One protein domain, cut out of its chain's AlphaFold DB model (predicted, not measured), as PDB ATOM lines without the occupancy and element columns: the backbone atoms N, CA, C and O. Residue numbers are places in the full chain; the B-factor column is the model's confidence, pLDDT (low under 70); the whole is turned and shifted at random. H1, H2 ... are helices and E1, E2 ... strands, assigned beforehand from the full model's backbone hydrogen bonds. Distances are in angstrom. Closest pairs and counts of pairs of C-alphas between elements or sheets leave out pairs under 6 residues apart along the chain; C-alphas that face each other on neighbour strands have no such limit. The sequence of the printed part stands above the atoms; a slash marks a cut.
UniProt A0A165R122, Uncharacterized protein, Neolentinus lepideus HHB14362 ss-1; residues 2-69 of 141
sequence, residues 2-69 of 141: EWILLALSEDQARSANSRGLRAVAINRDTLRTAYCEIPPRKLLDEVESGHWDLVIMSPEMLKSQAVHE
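This is residues 2 to 69 of the 141 residues of an uncharacterized protein of Neolentinus lepideus HHB14362 ss-1 (UniProt A0A165R122). What would one see first? The long helix H1 lies lengthwise over one face of a very small sheet of two parallel strands, E1 and E2, and the short helix H3 covers the other face. H2, H4 and H5 are gathered beyond the strands' C-terminal ends and round towards H3. What are its parts and size? The printed part has 68 residues with five named helices and two named strands, in the order H1 E1 H2 H3 E2 H4 H5, mostly helix by class. It is compact, with a radius of gyration of the C-alphas of 11.7 A and spans of 30 by 27 by 21 A.

Where does the first element begin? H1 holds residues 2 to 18, from C-alpha 2 at (43.474, -3.968, 2.953), and is 24.9 A long. What follows it? E1 is residues 23 to 26, 9.9 A long, starting at C-alpha 23 at (47.909, -19.325, -10.408). H2 is residues 28 to 36, 12.5 A long, and H3 is residues 43 to 48, 8.7 A long. What comes last? E2 is residues 54 to 57, 9.9 A long, and H4 is residues 59 to 62. H5 is residues 65 to 69, ending at C-alpha 69 at (29.937, -8.648, -15.580).

How do the strands pair? E1 and E2 are parallel neighbours at 22 degrees, with N 26 and O 56 at 2.8 A and N 56 and O 24 at 2.9 A, within hydrogen-bond range. With H2 and H3 between them they form a strand-helix-strand unit, two parallel neighbour strands joined through helices, with a right-handed crossover. What comes near the strands? The closest C-alphas of H1 and E1 are those of Ala 13 and Ala 23, 5.1 A apart. Those of H3 and E2 are Val 47 and Val 55, 7.6 A apart. How do the helices stand? H2 and H3 are close but not clearly touching, closest at the C-alphas of Leu 31 and Leu 43, 6.6 A, and about perpendicular at 82 degrees. H4 and H5 are close but not clearly touching, closest at the C-alphas of Leu 62 and His 68, 6.9 A, while H1 and H5 are apart. What do the helix backbones show? Each O i to N i+4 pair is within hydrogen-bond range in H1, H2, H3 and H5, and H4 is too short for such a pair.

How far does it reach? The two C-alphas farthest apart, those of Arg 19 and Gln 65, are 31.6 A apart. Are there cuts or long links? The printed part has no cut and no long link; the link from H2 to H3 is short and the others are tight. Where is confidence low? The mean pLDDT of the printed part is 90.4, and residues 2 to 6 are under 70.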
ATOM      1  N   GLU A   2      43.563  -3.529   4.366       52.38
ATOM      2  CA  GLU A   2      43.474  -3.968   2.953       52.38
ATOM      3  C   GLU A   2      44.825  -4.395   2.349       52.38
ATOM      4  O   GLU A   2      44.899  -5.417   1.676       52.38
ATOM      5  N   TRP A   3      45.918  -3.696   2.680       58.19
ATOM      6  CA  TRP A   3      47.271  -4.033   2.213       58.19
ATOM      7  C   TRP A   3      47.744  -5.447   2.580       58.19
ATOM      8  O   TRP A   3      48.491  -6.054   1.820       58.19
ATOM      9  N   ILE A   4      47.295  -5.987   3.718       61.41
ATOM     10  CA  ILE A   4      47.680  -7.335   4.162       61.41
ATOM     11  C   ILE A   4      47.011  -8.390   3.275       61.41
ATOM     12  O   ILE A   4      47.645  -9.372   2.902       61.41
ATOM     13  N   LEU A   5      45.750  -8.169   2.895       64.62
ATOM     14  CA  LEU A   5      44.984  -9.110   2.075       64.62
ATOM     15  C   LEU A   5      45.453  -9.109   0.613       64.62
ATOM     16  O   LEU A   5      45.504 -10.168  -0.012       64.62
ATOM     17  N   LEU A   6      45.855  -7.944   0.088       69.62
ATOM     18  CA  LEU A   6      46.447  -7.831  -1.250       69.62
ATOM     19  C   LEU A   6      47.755  -8.628  -1.337       69.62
ATOM     20  O   LEU A   6      47.863  -9.529  -2.171       69.62
ATOM     21  N   ALA A   7      48.694  -8.366  -0.422       76.94
ATOM     22  CA  ALA A   7      49.977  -9.066  -0.373       76.94
ATOM     23  C   ALA A   7      49.803 -10.582  -0.177       76.94
ATOM     24  O   ALA A   7      50.449 -11.368  -0.870       76.94
ATOM     25  N   LEU A   8      48.871 -10.995   0.690       84.19
ATOM     26  CA  LEU A   8      48.584 -12.408   0.931       84.19
ATOM     27  C   LEU A   8      48.086 -13.123  -0.332       84.19
ATOM     28  O   LEU A   8      48.554 -14.220  -0.631       84.19
ATOM     29  N   SER A   9      47.172 -12.508  -1.091       88.31
ATOM     30  CA  SER A   9      46.645 -13.110  -2.325       88.31
ATOM     31  C   SER A   9      47.746 -13.363  -3.362       88.31
ATOM     32  O   SER A   9      47.780 -14.414  -4.005       88.31
ATOM     33  N   GLU A  10      48.693 -12.431  -3.480       90.44
ATOM     34  CA  GLU A  10      49.845 -12.558  -4.370       90.44
ATOM     35  C   GLU A  10      50.841 -13.609  -3.878       90.44
ATOM     36  O   GLU A  10      51.345 -14.390  -4.684       90.44
ATOM     37  N   ASP A  11      51.102 -13.680  -2.571       91.75
ATOM     38  CA  ASP A  11      51.969 -14.705  -1.982       91.75
ATOM     39  C   ASP A  11      51.394 -16.113  -2.150       91.75
ATOM     40  O   ASP A  11      52.122 -17.044  -2.509       91.75
ATOM     41  N   GLN A  12      50.082 -16.277  -1.973       91.88
ATOM     42  CA  GLN A  12      49.396 -17.540  -2.233       91.88
ATOM     43  C   GLN A  12      49.498 -17.934  -3.714       91.88
ATOM     44  O   GLN A  12      49.815 -19.086  -4.020       91.88
ATOM     45  N   ALA A  13      49.322 -16.983  -4.641       94.88
ATOM     46  CA  ALA A  13      49.497 -17.240  -6.069       94.88
ATOM     47  C   ALA A  13      50.951 -17.614  -6.401       94.88
ATOM     48  O   ALA A  13      51.191 -18.587  -7.113       94.88
ATOM     49  N   ARG A  14      51.942 -16.902  -5.847       95.25
ATOM     50  CA  ARG A  14      53.372 -17.231  -6.000       95.25
ATOM     51  C   ARG A  14      53.690 -18.639  -5.491       95.25
ATOM     52  O   ARG A  14      54.377 -19.396  -6.174       95.25
ATOM     53  N   SER A  15      53.160 -19.008  -4.327       96.19
ATOM     54  CA  SER A  15      53.334 -20.336  -3.726       96.19
ATOM     55  C   SER A  15      52.690 -21.453  -4.557       96.19
ATOM     56  O   SER A  15      53.264 -22.527  -4.713       96.19
ATOM     57  N   ALA A  16      51.518 -21.210  -5.147       95.75
ATOM     58  CA  ALA A  16      50.890 -22.164  -6.057       95.75
ATOM     59  C   ALA A  16      51.687 -22.319  -7.368       95.75
ATOM     60  O   ALA A  16      51.916 -23.444  -7.816       95.75
ATOM     61  N   ASN A  17      52.190 -21.211  -7.927       97.31
ATOM     62  CA  ASN A  17      53.048 -21.227  -9.116       97.31
ATOM     63  C   ASN A  17      54.353 -22.004  -8.887       97.31
ATOM     64  O   ASN A  17      54.755 -22.786  -9.746       97.31
ATOM     65  N   SER A  18      54.990 -21.877  -7.716       97.25
ATOM     66  CA  SER A  18      56.209 -22.644  -7.398       97.25
ATOM     67  C   SER A  18      55.975 -24.157  -7.292       97.25
ATOM     68  O   SER A  18      56.924 -24.935  -7.366       97.25
ATOM     69  N   ARG A  19      54.712 -24.583  -7.170       96.88
ATOM     70  CA  ARG A  19      54.275 -25.987  -7.163       96.88
ATOM     71  C   ARG A  19      53.747 -26.462  -8.522       96.88
ATOM     72  O   ARG A  19      53.233 -27.573  -8.610       96.88
ATOM     73  N   GLY A  20      53.873 -25.643  -9.568       96.69
ATOM     74  CA  GLY A  20      53.519 -25.997 -10.945       96.69
ATOM     75  C   GLY A  20      52.068 -25.719 -11.350       96.69
ATOM     76  O   GLY A  20      51.676 -26.117 -12.443       96.69
ATOM     77  N   LEU A  21      51.273 -25.044 -10.514       96.88
ATOM     78  CA  LEU A  21      49.928 -24.591 -10.892       96.88
ATOM     79  C   LEU A  21      50.004 -23.243 -11.601       96.88
ATOM     80  O   LEU A  21      50.731 -22.369 -11.145       96.88
ATOM     81  N   ARG A  22      49.200 -23.013 -12.643       97.44
ATOM     82  CA  ARG A  22      49.043 -21.665 -13.206       97.44
ATOM     83  C   ARG A  22      48.111 -20.880 -12.292       97.44
ATOM     84  O   ARG A  22      46.890 -21.013 -12.394       97.44
ATOM     85  N   ALA A  23      48.674 -20.081 -11.393       97.50
ATOM     86  CA  ALA A  23      47.909 -19.325 -10.408       97.50
ATOM     87  C   ALA A  23      48.022 -17.812 -10.611       97.50
ATOM     88  O   ALA A  23      49.108 -17.286 -10.857       97.50
ATOM     89  N   VAL A  24      46.906 -17.102 -10.435       96.44
ATOM     90  CA  VAL A  24      46.851 -15.638 -10.526       96.44
ATOM     91  C   VAL A  24      46.098 -15.037  -9.344       96.44
ATOM     92  O   VAL A  24      45.061 -15.552  -8.923       96.44
ATOM     93  N   ALA A  25      46.615 -13.925  -8.822       95.19
ATOM     94  CA  ALA A  25      45.910 -13.088  -7.861       95.19
ATOM     95  C   ALA A  25      45.123 -11.996  -8.600       95.19
ATOM     96  O   ALA A  25      45.695 -11.224  -9.374       95.19
ATOM     97  N   ILE A  26      43.815 -11.911  -8.366       93.25
ATOM     98  CA  ILE A  26      42.933 -10.891  -8.940       93.25
ATOM     99  C   ILE A  26      42.549  -9.901  -7.848       93.25
ATOM    100  O   ILE A  26      41.742 -10.190  -6.965       93.25
ATOM    101  N   ASN A  27      43.119  -8.706  -7.944       91.38
ATOM    102  CA  ASN A  27      42.800  -7.562  -7.114       91.38
ATOM    103  C   ASN A  27      42.905  -6.272  -7.949       91.38
ATOM    104  O   ASN A  27      43.224  -6.305  -9.141       91.38
ATOM    105  N   ARG A  28      42.586  -5.117  -7.356       88.50
ATOM    106  CA  ARG A  28      42.593  -3.837  -8.086       88.50
ATOM    107  C   ARG A  28      43.971  -3.507  -8.671       88.50
ATOM    108  O   ARG A  28      44.039  -3.012  -9.795       88.50
ATOM    109  N   ASP A  29      45.041  -3.772  -7.927       89.69
ATOM    110  CA  ASP A  29      46.403  -3.457  -8.350       89.69
ATOM    111  C   ASP A  29      46.892  -4.419  -9.432       89.69
ATOM    112  O   ASP A  29      47.429  -3.957 -10.435       89.69
ATOM    113  N   THR A  30      46.633  -5.726  -9.310       92.12
ATOM    114  CA  THR A  30      47.025  -6.703 -10.338       92.12
ATOM    115  C   THR A  30      46.266  -6.488 -11.643       92.12
ATOM    116  O   THR A  30      46.872  -6.538 -12.712       92.12
ATOM    117  N   LEU A  31      44.972  -6.149 -11.582       91.94
ATOM    118  CA  LEU A  31      44.192  -5.776 -12.767       91.94
ATOM    119  C   LEU A  31      44.731  -4.508 -13.437       91.94
ATOM    120  O   LEU A  31      44.853  -4.472 -14.660       91.94
ATOM    121  N   ARG A  32      45.062  -3.474 -12.651       92.12
ATOM    122  CA  ARG A  32      45.635  -2.230 -13.183       92.12
ATOM    123  C   ARG A  32      46.991  -2.487 -13.832       92.12
ATOM    124  O   ARG A  32      47.201  -2.055 -14.960       92.12
ATOM    125  N   THR A  33      47.885  -3.187 -13.138       93.56
ATOM    126  CA  THR A  33      49.232  -3.497 -13.631       93.56
ATOM    127  C   THR A  33      49.166  -4.276 -14.939       93.56
ATOM    128  O   THR A  33      49.769  -3.843 -15.913       93.56
ATOM    129  N   ALA A  34      48.354  -5.336 -15.002       94.00
ATOM    130  CA  ALA A  34      48.177  -6.132 -16.214       94.00
ATOM    131  C   ALA A  34      47.633  -5.310 -17.395       94.00
ATOM    132  O   ALA A  34      48.068  -5.482 -18.533       94.00
ATOM    133  N   TYR A  35      46.717  -4.374 -17.135       94.00
ATOM    134  CA  TYR A  35      46.189  -3.480 -18.166       94.00
ATOM    135  C   TYR A  35      47.230  -2.467 -18.680       94.00
ATOM    136  O   TYR A  35      47.126  -2.009 -19.815       94.00
ATOM    137  N   CYS A  36      48.229  -2.114 -17.866       95.75
ATOM    138  CA  CYS A  36      49.321  -1.215 -18.245       95.75
ATOM    139  C   CYS A  36      50.477  -1.911 -18.991       95.75
ATOM    140  O   CYS A  36      51.374  -1.218 -19.472       95.75
ATOM    141  N   GLU A  37      50.486  -3.244 -19.085       95.31
ATOM    142  CA  GLU A  37      51.485  -3.992 -19.860       95.31
ATOM    143  C   GLU A  37      51.354  -3.734 -21.376       95.31
ATOM    144  O   GLU A  37      50.331  -3.251 -21.866       95.31
ATOM    145  N   ILE A  38      52.408  -4.049 -22.141       93.62
ATOM    146  CA  ILE A  38      52.434  -3.897 -23.604       93.62
ATOM    147  C   ILE A  38      52.814  -5.250 -24.235       93.62
ATOM    148  O   ILE A  38      53.983  -5.633 -24.159       93.62
ATOM    149  N   PRO A  39      51.872  -5.968 -24.884       92.62
ATOM    150  CA  PRO A  39      50.453  -5.631 -25.041       92.62
ATOM    151  C   PRO A  39      49.662  -5.733 -23.719       92.62
ATOM    152  O   PRO A  39      50.056  -6.495 -22.835       92.62
ATOM    153  N   PRO A  40      48.533  -5.010 -23.585       94.69
ATOM    154  CA  PRO A  40      47.739  -5.020 -22.363       94.69
ATOM    155  C   PRO A  40      47.111  -6.389 -22.141       94.69
ATOM    156  O   PRO A  40      46.468  -6.958 -23.031       94.69
ATOM    157  N   ARG A  41      47.249  -6.895 -20.920       95.94
ATOM    158  CA  ARG A  41      46.649  -8.156 -20.504       95.94
ATOM    159  C   ARG A  41      45.286  -7.926 -19.881       95.94
ATOM    160  O   ARG A  41      45.071  -7.007 -19.094       95.94
ATOM    161  N   LYS A  42      44.349  -8.812 -20.210       94.62
ATOM    162  CA  LYS A  42      42.986  -8.796 -19.676       94.62
ATOM    163  C   LYS A  42      42.801 -10.013 -18.785       94.62
ATOM    164  O   LYS A  42      42.235 -11.012 -19.213       94.62
ATOM    165  N   LEU A  43      43.275  -9.932 -17.541       95.06
ATOM    166  CA  LEU A  43      43.317 -11.094 -16.638       95.06
ATOM    167  C   LEU A  43      41.960 -11.793 -16.493       95.06
ATOM    168  O   LEU A  43      41.897 -13.013 -16.490       95.06
ATOM    169  N   LEU A  44      40.857 -11.044 -16.434       93.69
ATOM    170  CA  LEU A  44      39.519 -11.637 -16.352       93.69
ATOM    171  C   LEU A  44      39.103 -12.399 -17.627       93.69
ATOM    172  O   LEU A  44      38.361 -13.375 -17.533       93.69
ATOM    173  N   ASP A  45      39.586 -11.989 -18.802       94.88
ATOM    174  CA  ASP A  45      39.388 -12.725 -20.059       94.88
ATOM    175  C   ASP A  45      40.281 -13.977 -20.095       94.88
ATOM    176  O   ASP A  45      39.869 -15.039 -20.567       94.88
ATOM    177  N   GLU A  46      41.493 -13.890 -19.541       95.56
ATOM    178  CA  GLU A  46      42.386 -15.041 -19.375       95.56
ATOM    179  C   GLU A  46      41.768 -16.090 -18.437       95.56
ATOM    180  O   GLU A  46      41.789 -17.281 -18.751       95.56
ATOM    181  N   VAL A  47      41.139 -15.658 -17.337       94.56
ATOM    182  CA  VAL A  47      40.376 -16.550 -16.451       94.56
ATOM    183  C   VAL A  47      39.246 -17.223 -17.225       94.56
ATOM    184  O   VAL A  47      39.180 -18.445 -17.254       94.56
ATOM    185  N   GLU A  48      38.405 -16.460 -17.924       94.00
ATOM    186  CA  GLU A  48      37.286 -17.012 -18.703       94.00
ATOM    187  C   GLU A  48      37.724 -17.967 -19.830       94.00
ATOM    188  O   GLU A  48      36.975 -18.858 -20.239       94.00
ATOM    189  N   SER A  49      38.933 -17.795 -20.362       94.38
ATOM    190  CA  SER A  49      39.491 -18.678 -21.390       94.38
ATOM    191  C   SER A  49      40.130 -19.957 -20.836       94.38
ATOM    192  O   SER A  49      40.510 -20.816 -21.629       94.38
ATOM    193  N   GLY A  50      40.200 -20.124 -19.510       94.12
ATOM    194  CA  GLY A  50      40.805 -21.298 -18.872       94.12
ATOM    195  C   GLY A  50      42.336 -21.266 -18.860       94.12
ATOM    196  O   GLY A  50      42.983 -22.313 -18.804       94.12
ATOM    197  N   HIS A  51      42.934 -20.072 -18.936       96.19
ATOM    198  CA  HIS A  51      44.388 -19.911 -18.876       96.19
ATOM    199  C   HIS A  51      44.967 -20.248 -17.492       96.19
ATOM    200  O   HIS A  51      46.130 -20.643 -17.393       96.19
ATOM    201  N   TRP A  52      44.156 -20.120 -16.441       96.81
ATOM    202  CA  TRP A  52      44.558 -20.269 -15.046       96.81
ATOM    203  C   TRP A  52      43.904 -21.493 -14.404       96.81
ATOM    204  O   TRP A  52      42.711 -21.727 -14.587       96.81
ATOM    205  N   ASP A  53      44.685 -22.243 -13.627       95.81
ATOM    206  CA  ASP A  53      44.216 -23.383 -12.830       95.81
ATOM    207  C   ASP A  53      43.655 -22.925 -11.475       95.81
ATOM    208  O   ASP A  53      42.746 -23.545 -10.928       95.81
ATOM    209  N   LEU A  54      44.201 -21.830 -10.931       96.12
ATOM    210  CA  LEU A  54      43.816 -21.269  -9.640       96.12
ATOM    211  C   LEU A  54      43.711 -19.742  -9.719       96.12
ATOM    212  O   LEU A  54      44.653 -19.054 -10.111       96.12
ATOM    213  N   VAL A  55      42.570 -19.210  -9.289       95.56
ATOM    214  CA  VAL A  55      42.337 -17.770  -9.163       95.56
ATOM    215  C   VAL A  55      42.133 -17.450  -7.695       95.56
ATOM    216  O   VAL A  55      41.225 -17.983  -7.062       95.56
ATOM    217  N   ILE A  56      42.983 -16.582  -7.157       94.69
ATOM    218  CA  ILE A  56      42.897 -16.123  -5.772       94.69
ATOM    219  C   ILE A  56      42.414 -14.682  -5.800       94.69
ATOM    220  O   ILE A  56      42.971 -13.846  -6.511       94.69
ATOM    221  N   MET A  57      41.366 -14.379  -5.046       91.38
ATOM    222  CA  MET A  57      40.798 -13.037  -4.998       91.38
ATOM    223  C   MET A  57      40.308 -12.704  -3.600       91.38
ATOM    224  O   MET A  57      39.915 -13.587  -2.840       91.38
ATOM    225  N   SER A  58      40.307 -11.415  -3.278       85.56
ATOM    226  CA  SER A  58      39.721 -10.934  -2.035       85.56
ATOM    227  C   SER A  58      38.183 -10.879  -2.146       85.56
ATOM    228  O   SER A  58      37.651 -10.703  -3.249       85.56
ATOM    229  N   PRO A  59      37.433 -11.016  -1.040       82.56
ATOM    230  CA  PRO A  59      35.968 -10.970  -1.064       82.56
ATOM    231  C   PRO A  59      35.419  -9.621  -1.562       82.56
ATOM    232  O   PRO A  59      34.357  -9.572  -2.179       82.56
ATOM    233  N   GLU A  60      36.160  -8.527  -1.381       85.88
ATOM    234  CA  GLU A  60      35.847  -7.197  -1.920       85.88
ATOM    235  C   GLU A  60      35.714  -7.227  -3.450       85.88
ATOM    236  O   GLU A  60      34.848  -6.561  -4.023       85.88
ATOM    237  N   MET A  61      36.550  -8.023  -4.127       89.50
ATOM    238  CA  MET A  61      36.557  -8.114  -5.587       89.50
ATOM    239  C   MET A  61      35.284  -8.749  -6.142       89.50
ATOM    240  O   MET A  61      34.902  -8.415  -7.266       89.50
ATOM    241  N   LEU A  62      34.580  -9.584  -5.368       88.75
ATOM    242  CA  LEU A  62      33.291 -10.160  -5.774       88.75
ATOM    243  C   LEU A  62      32.215  -9.087  -5.992       88.75
ATOM    244  O   LEU A  62      31.321  -9.274  -6.811       88.75
ATOM    245  N   LYS A  63      32.329  -7.937  -5.311       87.06
ATOM    246  CA  LYS A  63      31.426  -6.787  -5.482       87.06
ATOM    247  C   LYS A  63      31.816  -5.881  -6.651       87.06
ATOM    248  O   LYS A  63      31.098  -4.934  -6.962       87.06
ATOM    249  N   SER A  64      32.969  -6.112  -7.281       89.75
ATOM    250  CA  SER A  64      33.432  -5.260  -8.374       89.75
ATOM    251  C   SER A  64      32.588  -5.462  -9.633       89.75
ATOM    252  O   SER A  64      32.247  -6.589  -9.995       89.75
ATOM    253  N   GLN A  65      32.317  -4.368 -10.358       89.94
ATOM    254  CA  GLN A  65      31.580  -4.431 -11.624       89.94
ATOM    255  C   GLN A  65      32.245  -5.390 -12.618       89.94
ATOM    256  O   GLN A  65      31.564  -6.136 -13.308       89.94
ATOM    257  N   ALA A  66      33.580  -5.402 -12.672       89.94
ATOM    258  CA  ALA A  66      34.329  -6.233 -13.606       89.94
ATOM    259  C   ALA A  66      34.091  -7.736 -13.374       89.94
ATOM    260  O   ALA A  66      33.849  -8.476 -14.328       89.94
ATOM    261  N   VAL A  67      34.103  -8.181 -12.112       90.19
ATOM    262  CA  VAL A  67      33.798  -9.575 -11.755       90.19
ATOM    263  C   VAL A  67      32.313  -9.867 -11.954       90.19
ATOM    264  O   VAL A  67      31.969 -10.904 -12.513       90.19
ATOM    265  N   HIS A  68      31.430  -8.939 -11.577       90.00
ATOM    266  CA  HIS A  68      29.990  -9.111 -11.751       90.00
ATOM    267  C   HIS A  68      29.587  -9.270 -13.227       90.00
ATOM    268  O   HIS A  68      28.794 -10.149 -13.559       90.00
ATOM    269  N   GLU A  69      30.167  -8.484 -14.140       91.38
ATOM    270  CA  GLU A  69      29.937  -8.648 -15.580       91.38
ATOM    271  C   GLU A  69      30.436 -10.005 -16.087       91.38
ATOM    272  O   GLU A  69      29.741 -10.669 -16.856       91.38
TER     273      GLU A  69